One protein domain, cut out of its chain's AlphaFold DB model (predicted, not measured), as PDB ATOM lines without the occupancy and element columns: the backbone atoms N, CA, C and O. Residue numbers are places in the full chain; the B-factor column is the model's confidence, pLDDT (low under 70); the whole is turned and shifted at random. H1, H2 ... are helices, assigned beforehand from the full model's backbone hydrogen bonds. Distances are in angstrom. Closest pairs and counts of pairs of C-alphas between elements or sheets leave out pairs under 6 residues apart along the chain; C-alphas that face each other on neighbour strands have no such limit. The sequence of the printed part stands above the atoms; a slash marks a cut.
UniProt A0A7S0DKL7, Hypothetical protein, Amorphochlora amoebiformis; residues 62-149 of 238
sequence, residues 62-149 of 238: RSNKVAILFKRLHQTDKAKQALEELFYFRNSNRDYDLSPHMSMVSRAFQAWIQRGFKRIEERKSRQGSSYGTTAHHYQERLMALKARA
ATOM      1  N   ARG A  62     -16.792 -11.391  19.556       85.12
ATOM      2  CA  ARG A  62     -16.571 -11.786  20.949       85.12
ATOM      3  C   ARG A  62     -15.600 -12.957  21.085       85.12
ATOM      4  O   ARG A  62     -14.778 -12.946  21.999       85.12
ATOM      5  N   SER A  63     -15.602 -13.894  20.137       85.44
ATOM      6  CA  SER A  63     -14.709 -15.060  20.151       85.44
ATOM      7  C   SER A  63     -13.233 -14.663  20.085       85.44
ATOM      8  O   SER A  63     -12.412 -15.146  20.867       85.44
ATOM      9  N   ASN A  64     -12.899 -13.683  19.239       87.12
ATOM     10  CA  ASN A  64     -11.535 -13.156  19.149       87.12
ATOM     11  C   ASN A  64     -11.099 -12.473  20.462       87.12
ATOM     12  O   ASN A  64      -9.975 -12.652  20.928       87.12
ATOM     13  N   LYS A  65     -12.010 -11.744  21.125       86.31
ATOM     14  CA  LYS A  65     -11.726 -11.134  22.436       86.31
ATOM     15  C   LYS A  65     -11.426 -12.187  23.499       86.31
ATOM     16  O   LYS A  65     -10.447 -12.038  24.228       86.31
ATOM     17  N   VAL A  66     -12.223 -13.252  23.566       90.12
ATOM     18  CA  VAL A  66     -11.998 -14.354  24.510       90.12
ATOM     19  C   VAL A  66     -10.655 -15.030  24.236       90.12
ATOM     20  O   VAL A  66      -9.865 -15.193  25.164       90.12
ATOM     21  N   ALA A  67     -10.318 -15.301  22.975       89.75
ATOM     22  CA  ALA A  67      -9.016 -15.866  22.615       89.75
ATOM     23  C   ALA A  67      -7.839 -14.978  23.076       89.75
ATOM     24  O   ALA A  67      -6.847 -15.474  23.618       89.75
ATOM     25  N   ILE A  68      -7.954 -13.651  22.925       90.19
ATOM     26  CA  ILE A  68      -6.947 -12.693  23.413       90.19
ATOM     27  C   ILE A  68      -6.832 -12.742  24.943       90.19
ATOM     28  O   ILE A  68      -5.715 -12.714  25.465       90.19
ATOM     29  N   LEU A  69      -7.951 -12.833  25.667       91.38
ATOM     30  CA  LEU A  69      -7.949 -12.943  27.128       91.38
ATOM     31  C   LEU A  69      -7.255 -14.227  27.589       91.38
ATOM     32  O   LEU A  69      -6.361 -14.158  28.427       91.38
ATOM     33  N   PHE A  70      -7.563 -15.373  26.981       91.38
ATOM     34  CA  PHE A  70      -6.885 -16.638  27.281       91.38
ATOM     35  C   PHE A  70      -5.383 -16.578  26.987       91.38
ATOM     36  O   PHE A  70      -4.572 -17.040  27.788       91.38
ATOM     37  N   LYS A  71      -4.982 -15.922  25.890       90.81
ATOM     38  CA  LYS A  71      -3.563 -15.687  25.593       90.81
ATOM     39  C   LYS A  71      -2.883 -14.837  26.670       90.81
ATOM     40  O   LYS A  71      -1.737 -15.113  27.018       90.81
ATOM     41  N   ARG A  72      -3.569 -13.823  27.211       91.50
ATOM     42  CA  ARG A  72      -3.062 -12.996  28.321       91.50
ATOM     43  C   ARG A  72      -3.031 -13.746  29.653       91.50
ATOM     44  O   ARG A  72      -2.143 -13.477  30.448       91.50
ATOM     45  N   LEU A  73      -3.935 -14.699  29.887       91.06
ATOM     46  CA  LEU A  73      -3.912 -15.536  31.093       91.06
ATOM     47  C   LEU A  73      -2.673 -16.440  31.165       91.06
ATOM     48  O   LEU A  73      -2.204 -16.745  32.256       91.06
ATOM     49  N   HIS A  74      -2.107 -16.827  30.019       86.50
ATOM     50  CA  HIS A  74      -0.825 -17.538  29.965       86.50
ATOM     51  C   HIS A  74       0.397 -16.628  30.188       86.50
ATOM     52  O   HIS A  74       1.515 -17.130  30.296       86.50
ATOM     53  N   GLN A  75       0.220 -15.303  30.247       87.12
ATOM     54  CA  GLN A  75       1.291 -14.350  30.548       87.12
ATOM     55  C   GLN A  75       1.280 -14.040  32.046       87.12
ATOM     56  O   GLN A  75       0.328 -13.446  32.554       87.12
ATOM     57  N   THR A  76       2.344 -14.418  32.754       80.38
ATOM     58  CA  THR A  76       2.461 -14.317  34.220       80.38
ATOM     59  C   THR A  76       2.178 -12.915  34.759       80.38
ATOM     60  O   THR A  76       1.497 -12.784  35.775       80.38
ATOM     61  N   ASP A  77       2.596 -11.869  34.046       84.38
ATOM     62  CA  ASP A  77       2.464 -10.479  34.505       84.38
ATOM     63  C   ASP A  77       1.039  -9.923  34.367       84.38
ATOM     64  O   ASP A  77       0.645  -9.005  35.083       84.38
ATOM     65  N   LYS A  78       0.241 -10.477  33.444       85.94
ATOM     66  CA  LYS A  78      -1.103  -9.973  33.102       85.94
ATOM     67  C   LYS A  78      -2.226 -10.936  33.472       85.94
ATOM     68  O   LYS A  78      -3.394 -10.595  33.292       85.94
ATOM     69  N   ALA A  79      -1.899 -12.100  34.030       88.62
ATOM     70  CA  ALA A  79      -2.865 -13.151  34.325       88.62
ATOM     71  C   ALA A  79      -3.973 -12.704  35.293       88.62
ATOM     72  O   ALA A  79      -5.140 -12.997  35.057       88.62
ATOM     73  N   LYS A  80      -3.647 -11.947  36.352       89.69
ATOM     74  CA  LYS A  80      -4.663 -11.447  37.301       89.69
ATOM     75  C   LYS A  80      -5.653 -10.487  36.639       89.69
ATOM     76  O   LYS A  80      -6.856 -10.665  36.780       89.69
ATOM     77  N   GLN A  81      -5.153  -9.511  35.880       89.62
ATOM     78  CA  GLN A  81      -6.003  -8.540  35.190       89.62
ATOM     79  C   GLN A  81      -6.847  -9.213  34.098       89.62
ATOM     80  O   GLN A  81      -8.038  -8.950  33.981       89.62
ATOM     81  N   ALA A  82      -6.255 -10.126  33.324       92.19
ATOM     82  CA  ALA A  82      -6.976 -10.868  32.295       92.19
ATOM     83  C   ALA A  82      -8.063 -11.787  32.882       92.19
ATOM     84  O   ALA A  82      -9.088 -11.997  32.239       92.19
ATOM     85  N   LEU A  83      -7.873 -12.298  34.102       93.94
ATOM     86  CA  LEU A  83      -8.867 -13.101  34.816       93.94
ATOM     87  C   LEU A  83     -10.064 -12.254  35.258       93.94
ATOM     88  O   LEU A  83     -11.204 -12.686  35.101       93.94
ATOM     89  N   GLU A  84      -9.814 -11.044  35.757       92.50
ATOM     90  CA  GLU A  84     -10.873 -10.078  36.061       92.50
ATOM     91  C   GLU A  84     -11.629  -9.672  34.789       92.50
ATOM     92  O   GLU A  84     -12.855  -9.752  34.754       92.50
ATOM     93  N   GLU A  85     -10.920  -9.325  33.709       92.31
ATOM     94  CA  GLU A  85     -11.533  -8.997  32.413       92.31
ATOM     95  C   GLU A  85     -12.384 -10.156  31.866       92.31
ATOM     96  O   GLU A  85     -13.489  -9.926  31.372       92.31
ATOM     97  N   LEU A  86     -11.921 -11.406  31.995       93.56
ATOM     98  CA  LEU A  86     -12.681 -12.587  31.584       93.56
ATOM     99  C   LEU A  86     -13.935 -12.800  32.447       93.56
ATOM    100  O   LEU A  86     -14.986 -13.157  31.915       93.56
ATOM    101  N   PHE A  87     -13.848 -12.542  33.754       92.56
ATOM    102  CA  PHE A  87     -14.999 -12.596  34.654       92.56
ATOM    103  C   PHE A  87     -16.070 -11.564  34.267       92.56
ATOM    104  O   PHE A  87     -17.249 -11.906  34.154       92.56
ATOM    105  N   TYR A  88     -15.666 -10.319  33.998       90.25
ATOM    106  CA  TYR A  88     -16.586  -9.281  33.525       90.25
ATOM    107  C   TYR A  88     -17.192  -9.637  32.172       90.25
ATOM    108  O   TYR A  88     -18.403  -9.531  32.002       90.25
ATOM    109  N   PHE A  89     -16.374 -10.125  31.238       91.38
ATOM    110  CA  PHE A  89     -16.847 -10.553  29.930       91.38
ATOM    111  C   PHE A  89     -17.939 -11.629  30.047       91.38
ATOM    112  O   PHE A  89     -18.996 -11.475  29.434       91.38
ATOM    113  N   ARG A  90     -17.724 -12.661  30.878       91.00
ATOM    114  CA  ARG A  90     -18.716 -13.716  31.156       91.00
ATOM    115  C   ARG A  90     -20.011 -13.144  31.730       91.00
ATOM    116  O   ARG A  90     -21.093 -13.551  31.330       91.00
ATOM    117  N   ASN A  91     -19.911 -12.225  32.691       88.75
ATOM    118  CA  ASN A  91     -21.100 -11.705  33.359       88.75
ATOM    119  C   ASN A  91     -21.897 -10.722  32.484       88.75
ATOM    120  O   ASN A  91     -23.115 -10.671  32.606       88.75
ATOM    121  N   SER A  92     -21.227  -9.972  31.602       87.50
ATOM    122  CA  SER A  92     -21.871  -9.081  30.626       87.50
ATOM    123  C   SER A  92     -22.423  -9.811  29.397       87.50
ATOM    124  O   SER A  92     -23.283  -9.262  28.723       87.50
ATOM    125  N   ASN A  93     -21.935 -11.018  29.091       87.75
ATOM    126  CA  ASN A  93     -22.353 -11.818  27.933       87.75
ATOM    127  C   ASN A  93     -22.756 -13.219  28.408       87.75
ATOM    128  O   ASN A  93     -22.035 -14.192  28.183       87.75
ATOM    129  N   ARG A  94     -23.884 -13.319  29.119       86.44
ATOM    130  CA  ARG A  94     -24.377 -14.603  29.653       86.44
ATOM    131  C   ARG A  94     -24.815 -15.583  28.564       86.44
ATOM    132  O   ARG A  94     -24.860 -16.779  28.819       86.44
ATOM    133  N   ASP A  95     -25.114 -15.071  27.377       88.06
ATOM    134  CA  ASP A  95     -25.458 -15.818  26.168       88.06
ATOM    135  C   ASP A  95     -24.231 -16.418  25.458       88.06
ATOM    136  O   ASP A  95     -24.375 -17.279  24.593       88.06
ATOM    137  N   TYR A  96     -23.019 -15.975  25.807       88.62
ATOM    138  CA  TYR A  96     -21.799 -16.436  25.159       88.62
ATOM    139  C   TYR A  96     -21.214 -17.666  25.866       88.62
ATOM    140  O   TYR A  96     -20.815 -17.608  27.033       88.62
ATOM    141  N   ASP A  97     -21.073 -18.765  25.123       89.75
ATOM    142  CA  ASP A  97     -20.469 -19.994  25.629       89.75
ATOM    143  C   ASP A  97     -18.927 -19.930  25.640       89.75
ATOM    144  O   ASP A  97     -18.258 -19.800  24.611       89.75
ATOM    145  N   LEU A  98     -18.340 -20.051  26.834       89.75
ATOM    146  CA  LEU A  98     -16.887 -20.105  27.043       89.75
ATOM    147  C   LEU A  98     -16.312 -21.524  26.908       89.75
ATOM    148  O   LEU A  98     -15.086 -21.672  26.847       89.75
ATOM    149  N   SER A  99     -17.158 -22.555  26.859       89.38
ATOM    150  CA  SER A  99     -16.757 -23.967  26.829       89.38
ATOM    151  C   SER A  99     -15.766 -24.303  25.706       89.38
ATOM    152  O   SER A  99     -14.784 -24.991  25.999       89.38
ATOM    153  N   PRO A 100     -15.901 -23.771  24.470       89.88
ATOM    154  CA  PRO A 100     -14.948 -24.042  23.393       89.88
ATOM    155  C   PRO A 100     -13.530 -23.547  23.688       89.88
ATOM    156  O   PRO A 100     -12.566 -24.153  23.242       89.88
ATOM    157  N   HIS A 101     -13.383 -22.456  24.444       89.19
ATOM    158  CA  HIS A 101     -12.067 -21.926  24.826       89.19
ATOM    159  C   HIS A 101     -11.526 -22.637  26.069       89.19
ATOM    160  O   HIS A 101     -10.324 -22.869  26.190       89.19
ATOM    161  N   MET A 102     -12.417 -23.031  26.983       90.25
ATOM    162  CA  MET A 102     -12.076 -23.813  28.175       90.25
ATOM    163  C   MET A 102     -11.575 -25.217  27.825       90.25
ATOM    164  O   MET A 102     -10.611 -25.676  28.430       90.25
ATOM    165  N   SER A 103     -12.161 -25.890  26.836       90.31
ATOM    166  CA  SER A 103     -11.740 -27.238  26.427       90.31
ATOM    167  C   SER A 103     -10.332 -27.280  25.821       90.31
ATOM    168  O   SER A 103      -9.677 -28.318  25.863       90.31
ATOM    169  N   MET A 104      -9.834 -26.150  25.310       89.00
ATOM    170  CA  MET A 104      -8.494 -26.038  24.724       89.00
ATOM    171  C   MET A 104      -7.375 -25.928  25.764       89.00
ATOM    172  O   MET A 104      -6.200 -26.069  25.422       89.00
ATOM    173  N   VAL A 105      -7.710 -25.635  27.022       89.56
ATOM    174  CA  VAL A 105      -6.735 -25.460  28.103       89.56
ATOM    175  C   VAL A 105      -6.725 -26.652  29.054       89.56
ATOM    176  O   VAL A 105      -7.694 -27.398  29.166       89.56
ATOM    177  N   SER A 106      -5.609 -26.833  29.765       93.50
ATOM    178  CA  SER A 106      -5.446 -27.957  30.689       93.50
ATOM    179  C   SER A 106      -6.448 -27.899  31.847       93.50
ATOM    180  O   SER A 106      -6.815 -26.824  32.324       93.50
ATOM    181  N   ARG A 107      -6.840 -29.067  32.373       93.19
ATOM    182  CA  ARG A 107      -7.777 -29.176  33.508       93.19
ATOM    183  C   ARG A 107      -7.306 -28.400  34.744       93.19
ATOM    184  O   ARG A 107      -8.112 -27.784  35.437       93.19
ATOM    185  N   ALA A 108      -5.995 -28.381  34.997       91.94
ATOM    186  CA  ALA A 108      -5.402 -27.594  36.077       91.94
ATOM    187  C   ALA A 108      -5.612 -26.084  35.868       91.94
ATOM    188  O   ALA A 108      -5.943 -25.363  36.810       91.94
ATOM    189  N   PHE A 109      -5.472 -25.611  34.628       92.44
ATOM    190  CA  PHE A 109      -5.689 -24.212  34.283       92.44
ATOM    191  C   PHE A 109      -7.171 -23.826  34.337       92.44
ATOM    192  O   PHE A 109      -7.505 -22.785  34.897       92.44
ATOM    193  N   GLN A 110      -8.072 -24.694  33.868       94.12
ATOM    194  CA  GLN A 110      -9.520 -24.511  34.033       94.12
ATOM    195  C   GLN A 110      -9.891 -24.352  35.515       94.12
ATOM    196  O   GLN A 110     -10.575 -23.398  35.888       94.12
ATOM    197  N   ALA A 111      -9.384 -25.240  36.380       94.56
ATOM    198  CA  ALA A 111      -9.618 -25.172  37.820       94.56
ATOM    199  C   ALA A 111      -9.062 -23.878  38.439       94.56
ATOM    200  O   ALA A 111      -9.687 -23.295  39.327       94.56
ATOM    201  N   TRP A 112      -7.907 -23.401  37.967       94.81
ATOM    202  CA  TRP A 112      -7.355 -22.116  38.388       94.81
ATOM    203  C   TRP A 112      -8.266 -20.943  37.995       94.81
ATOM    204  O   TRP A 112      -8.548 -20.100  38.849       94.81
ATOM    205  N   ILE A 113      -8.803 -20.922  36.768       93.88
ATOM    206  CA  ILE A 113      -9.744 -19.879  36.324       93.88
ATOM    207  C   ILE A 113     -11.025 -19.909  37.167       93.88
ATOM    208  O   ILE A 113     -11.454 -18.868  37.663       93.88
ATOM    209  N   GLN A 114     -11.601 -21.090  37.404       94.25
ATOM    210  CA  GLN A 114     -12.807 -21.242  38.227       94.25
ATOM    211  C   GLN A 114     -12.591 -20.765  39.670       94.25
ATOM    212  O   GLN A 114     -13.407 -20.013  40.207       94.25
ATOM    213  N   ARG A 115     -11.463 -21.135  40.297       94.88
ATOM    214  CA  ARG A 115     -11.078 -20.610  41.622       94.88
ATOM    215  C   ARG A 115     -10.913 -19.092  41.595       94.88
ATOM    216  O   ARG A 115     -11.281 -18.417  42.553       94.88
ATOM    217  N   GLY A 116     -10.359 -18.567  40.506       93.50
ATOM    218  CA  GLY A 116     -10.226 -17.143  40.245       93.50
ATOM    219  C   GLY A 116     -11.567 -16.413  40.228       93.50
ATOM    220  O   GLY A 116     -11.734 -15.432  40.949       93.50
ATOM    221  N   PHE A 117     -12.539 -16.933  39.479       93.62
ATOM    222  CA  PHE A 117     -13.895 -16.385  39.425       93.62
ATOM    223  C   PHE A 117     -14.564 -16.383  40.796       93.62
ATOM    224  O   PHE A 117     -15.052 -15.337  41.217       93.62
ATOM    225  N   LYS A 118     -14.484 -17.493  41.538       92.69
ATOM    226  CA  LYS A 118     -15.041 -17.572  42.895       92.69
ATOM    227  C   LYS A 118     -14.455 -16.503  43.824       92.69
ATOM    228  O   LYS A 118     -15.187 -15.843  44.549       92.69
ATOM    229  N   ARG A 119     -13.138 -16.268  43.768       91.56
ATOM    230  CA  ARG A 119     -12.487 -15.212  44.569       91.56
ATOM    231  C   ARG A 119     -12.962 -13.809  44.198       91.56
ATOM    232  O   ARG A 119     -13.075 -12.959  45.077       91.56
ATOM    233  N   ILE A 120     -13.210 -13.556  42.915       90.19
ATOM    234  CA  ILE A 120     -13.725 -12.265  42.445       90.19
ATOM    235  C   ILE A 120     -15.172 -12.075  42.921       90.19
ATOM    236  O   ILE A 120     -15.498 -11.006  43.434       90.19
ATOM    237  N   GLU A 121     -16.012 -13.110  42.831       88.81
ATOM    238  CA  GLU A 121     -17.383 -13.107  43.365       88.81
ATOM    239  C   GLU A 121     -17.404 -12.879  44.883       88.81
ATOM    240  O   GLU A 121     -18.118 -12.001  45.367       88.81
ATOM    241  N   GLU A 122     -16.565 -13.590  45.639       86.06
ATOM    242  CA  GLU A 122     -16.437 -13.422  47.090       86.06
ATOM    243  C   GLU A 122     -15.983 -12.004  47.456       86.06
ATOM    244  O   GLU A 122     -16.605 -11.355  48.301       86.06
ATOM    245  N   ARG A 123     -14.945 -11.475  46.792       83.44
ATOM    246  CA  ARG A 123     -14.493 -10.087  46.992       83.44
ATOM    247  C   ARG A 123     -15.632  -9.101  46.753       83.44
ATOM    248  O   ARG A 123     -15.766  -8.128  47.488       83.44
ATOM    249  N   LYS A 124     -16.463  -9.373  45.753       73.44
ATOM    250  CA  LYS A 124     -17.572  -8.510  45.372       73.44
ATOM    251  C   LYS A 124     -18.743  -8.563  46.342       73.44
ATOM    252  O   LYS A 124     -19.283  -7.517  46.682       73.44
ATOM    253  N   SER A 125     -19.086  -9.756  46.821       74.75
ATOM    254  CA  SER A 125     -20.115  -9.943  47.849       74.75
ATOM    255  C   SER A 125     -19.765  -9.198  49.143       74.75
ATOM    256  O   SER A 125     -20.634  -8.595  49.760       74.75
ATOM    257  N   ARG A 126     -18.474  -9.147  49.500       73.56
ATOM    258  CA  ARG A 126     -17.974  -8.433  50.685       73.56
ATOM    259  C   ARG A 126     -17.872  -6.919  50.503       73.56
ATOM    260  O   ARG A 126     -17.866  -6.201  51.492       73.56
ATOM    261  N   GLN A 127     -17.750  -6.437  49.266       65.19
ATOM    262  CA  GLN A 127     -17.579  -5.013  48.963       65.19
ATOM    263  C   GLN A 127     -18.882  -4.281  48.624       65.19
ATOM    264  O   GLN A 127     -18.806  -3.122  48.242       65.19
ATOM    265  N   GLY A 128     -20.053  -4.914  48.774       50.03
ATOM    266  CA  GLY A 128     -21.344  -4.231  48.642       50.03
ATOM    267  C   GLY A 128     -21.515  -3.534  47.290       50.03
ATOM    268  O   GLY A 128     -21.342  -2.331  47.177       50.03
ATOM    269  N   SER A 129     -21.858  -4.302  46.254       52.28
ATOM    270  CA  SER A 129     -22.395  -3.797  44.979       52.28
ATOM    271  C   SER A 129     -21.691  -2.567  44.368       52.28
ATOM    272  O   SER A 129     -22.244  -1.476  44.285       52.28
ATOM    273  N   SER A 130     -20.496  -2.764  43.804       49.66
ATOM    274  CA  SER A 130     -20.028  -1.920  42.698       49.66
ATOM    275  C   SER A 130     -19.769  -2.784  41.463       49.66
ATOM    276  O   SER A 130     -18.680  -3.305  41.218       49.66
ATOM    277  N   TYR A 131     -20.832  -3.043  40.696       51.34
ATOM    278  CA  TYR A 131     -20.721  -3.525  39.313       51.34
ATOM    279  C   TYR A 131     -20.527  -2.368  38.315       51.34
ATOM    280  O   TYR A 131     -20.110  -2.628  37.190       51.34
ATOM    281  N   GLY A 132     -20.776  -1.114  38.718       48.09
ATOM    282  CA  GLY A 132     -20.817   0.037  37.812       48.09
ATOM    283  C   GLY A 132     -19.450   0.581  37.393       48.09
ATOM    284  O   GLY A 132     -19.223   0.822  36.211       48.09
ATOM    285  N   THR A 133     -18.500   0.746  38.318       50.38
ATOM    286  CA  THR A 133     -17.334   1.612  38.052       50.38
ATOM    287  C   THR A 133     -16.268   0.965  37.157       50.38
ATOM    288  O   THR A 133     -15.675   1.634  36.317       50.38
ATOM    289  N   THR A 134     -16.035  -0.347  37.274       52.88
ATOM    290  CA  THR A 134     -15.032  -1.065  36.457       52.88
ATOM    291  C   THR A 134     -15.565  -1.484  35.088       52.88
ATOM    292  O   THR A 134     -14.812  -1.475  34.114       52.88
ATOM    293  N   ALA A 135     -16.860  -1.803  34.986       52.88
ATOM    294  CA  ALA A 135     -17.512  -2.061  33.704       52.88
ATOM    295  C   ALA A 135     -17.561  -0.787  32.843       52.88
ATOM    296  O   ALA A 135     -17.223  -0.845  31.660       52.88
ATOM    297  N   HIS A 136     -17.864   0.366  33.456       51.62
ATOM    298  CA  HIS A 136     -17.810   1.670  32.792       51.62
ATOM    299  C   HIS A 136     -16.392   1.994  32.303       51.62
ATOM    300  O   HIS A 136     -16.199   2.266  31.122       51.62
ATOM    301  N   HIS A 137     -15.376   1.832  33.159       54.66
ATOM    302  CA  HIS A 137     -13.977   2.052  32.771       54.66
ATOM    303  C   HIS A 137     -13.510   1.138  31.627       54.66
ATOM    304  O   HIS A 137     -12.697   1.541  30.794       54.66
ATOM    305  N   TYR A 138     -14.001  -0.101  31.566       59.16
ATOM    306  CA  TYR A 138     -13.674  -1.034  30.487       59.16
ATOM    307  C   TYR A 138     -14.355  -0.648  29.168       59.16
ATOM    308  O   TYR A 138     -13.713  -0.655  28.115       59.16
ATOM    309  N   GLN A 139     -15.635  -0.280  29.221       65.31
ATOM    310  CA  GLN A 139     -16.395   0.164  28.056       65.31
ATOM    311  C   GLN A 139     -15.832   1.481  27.497       65.31
ATOM    312  O   GLN A 139     -15.640   1.599  26.288       65.31
ATOM    313  N   GLU A 140     -15.440   2.402  28.375       64.44
ATOM    314  CA  GLU A 140     -14.742   3.647  28.046       64.44
ATOM    315  C   GLU A 140     -13.366   3.381  27.414       64.44
ATOM    316  O   GLU A 140     -13.047   3.921  26.354       64.44
ATOM    317  N   ARG A 141     -12.571   2.453  27.968       67.62
ATOM    318  CA  ARG A 141     -11.271   2.064  27.391       67.62
ATOM    319  C   ARG A 141     -11.417   1.403  26.017       67.62
ATOM    320  O   ARG A 141     -10.583   1.621  25.138       67.62
ATOM    321  N   LEU A 142     -12.472   0.611  25.806       68.38
ATOM    322  CA  LEU A 142     -12.800   0.031  24.500       68.38
ATOM    323  C   LEU A 142     -13.231   1.096  23.487       68.38
ATOM    324  O   LEU A 142     -12.845   1.012  22.320       68.38
ATOM    325  N   MET A 143     -14.012   2.085  23.921       68.88
ATOM    326  CA  MET A 143     -14.449   3.190  23.074       68.88
ATOM    327  C   MET A 143     -13.259   4.083  22.686       68.88
ATOM    328  O   MET A 143     -13.088   4.387  21.508       68.88
ATOM    329  N   ALA A 144     -12.350   4.368  23.623       68.94
ATOM    330  CA  ALA A 144     -11.104   5.092  23.367       68.94
ATOM    331  C   ALA A 144     -10.169   4.348  22.395       68.94
ATOM    332  O   ALA A 144      -9.587   4.956  21.495       68.94
ATOM    333  N   LEU A 145     -10.045   3.020  22.519       64.69
ATOM    334  CA  LEU A 145      -9.266   2.205  21.579       64.69
ATOM    335  C   LEU A 145      -9.887   2.185  20.176       64.69
ATOM    336  O   LEU A 145      -9.153   2.285  19.194       64.69
ATOM    337  N   LYS A 146     -11.221   2.103  20.068       69.31
ATOM    338  CA  LYS A 146     -11.926   2.222  18.781       69.31
ATOM    339  C   LYS A 146     -11.740   3.605  18.152       69.31
ATOM    340  O   LYS A 146     -11.426   3.674  16.969       69.31
ATOM    341  N   ALA A 147     -11.863   4.680  18.929       67.12
ATOM    342  CA  ALA A 147     -11.650   6.048  18.452       67.12
ATOM    343  C   ALA A 147     -10.208   6.269  17.964       67.12
ATOM    344  O   ALA A 147      -9.978   6.878  16.921       67.12
ATOM    345  N   ARG A 148      -9.221   5.711  18.676       62.56
ATOM    346  CA  ARG A 148      -7.812   5.775  18.269       62.56
ATOM    347  C   ARG A 148      -7.531   4.967  17.001       62.56
ATOM    348  O   ARG A 148      -6.752   5.417  16.171       62.56
ATOM    349  N   ALA A 149      -8.160   3.803  16.839       62.09
ATOM    350  CA  ALA A 149      -8.027   2.992  15.629       62.09
ATOM    351  C   ALA A 149      -8.702   3.640  14.406       62.09
ATOM    352  O   ALA A 149      -8.182   3.517  13.301       62.09
TER     353      ALA A 149
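This is residues 62 to 149 of the 238 residues of the protein "Hypothetical protein" of Amorphochlora amoebiformis (UniProt A0A7S0DKL7). A helical hairpin, H1 and H2, forms the core, and the two longest helices, H4 and H5, make a wide V that straddles H2. H4 crosses H2 on one side of the V, while H5 hangs on the other side with hardly any contact, its residues 139 to 149 standing free; the tip of the V, residues 122 to 130, also stands free, and the short H3 packs on H1. The printed part has 88 residues with five named helices, in the order H1, H2, H3, H4, H5, and no named strand; its class is all helix. It is compact, with a radius of gyration of the C-alphas of 13.6 A, and spans 37 by 36 by 29 A.

H1 holds residues 62 to 73, beginning at C-alpha 62 at (-16.571, -11.786, 20.949), and is 16.6 A long from first to last C-alpha. H2, residues 79 to 92, measures 19.8 A. H3, residues 99 to 102, measures 4.9 A. H4, residues 107 to 126, is the longest helix, 28.8 A from C-alpha 107 at (-7.777, -29.176, 33.508) to C-alpha 126. H5, residues 132 to 149, measures 25.8 A and ends at C-alpha 149 at (-8.027, 2.992, 15.629).

H1 and H2 touch and form a hairpin, at a shallow tilt of 25 degrees, opposite ways; their closest C-alphas are those of Leu 73 and Ala 79, 4.2 A apart. H1 and H3 only just touch, with 3 pairs of C-alphas within 8 A, the closest being those of Ala 67 and His 101 at 7.1 A; H1 does so with residues 66 to 70 alone. H2, with residues 83 to 87 alone, touches residues 113 to 120 of H4; the closest C-alphas are those of Phe 87 and Phe 117, 6.2 A apart. Their lines are about perpendicular, but only just, at 71 degrees. H2 and H5 are close but not clearly touching, about perpendicular at 80 degrees, with the C-alphas of Tyr 88 and Ala 135 closest at 7.3 A. H3 and H4 are close but not clearly touching, with the C-alphas of Met 102 and Gln 110 closest at 6.4 A. H4 and H5 are apart, and so are H1 and H4. In H1, H2, H4 and H5 every O i to N i+4 pair is within hydrogen-bond range; H3 is too short for such a pair.

The two C-alphas farthest apart are those of Arg 107 and Ala 147, at 38.5 A. The printed part has no cut. The links from H1 to H2, H3 to H4 and H4 to H5 are tight, and that from H2 to H3 is short. The mean pLDDT of the printed part is 81.5; residues 127 to 149 are under 70, and H5 has a mean of 61.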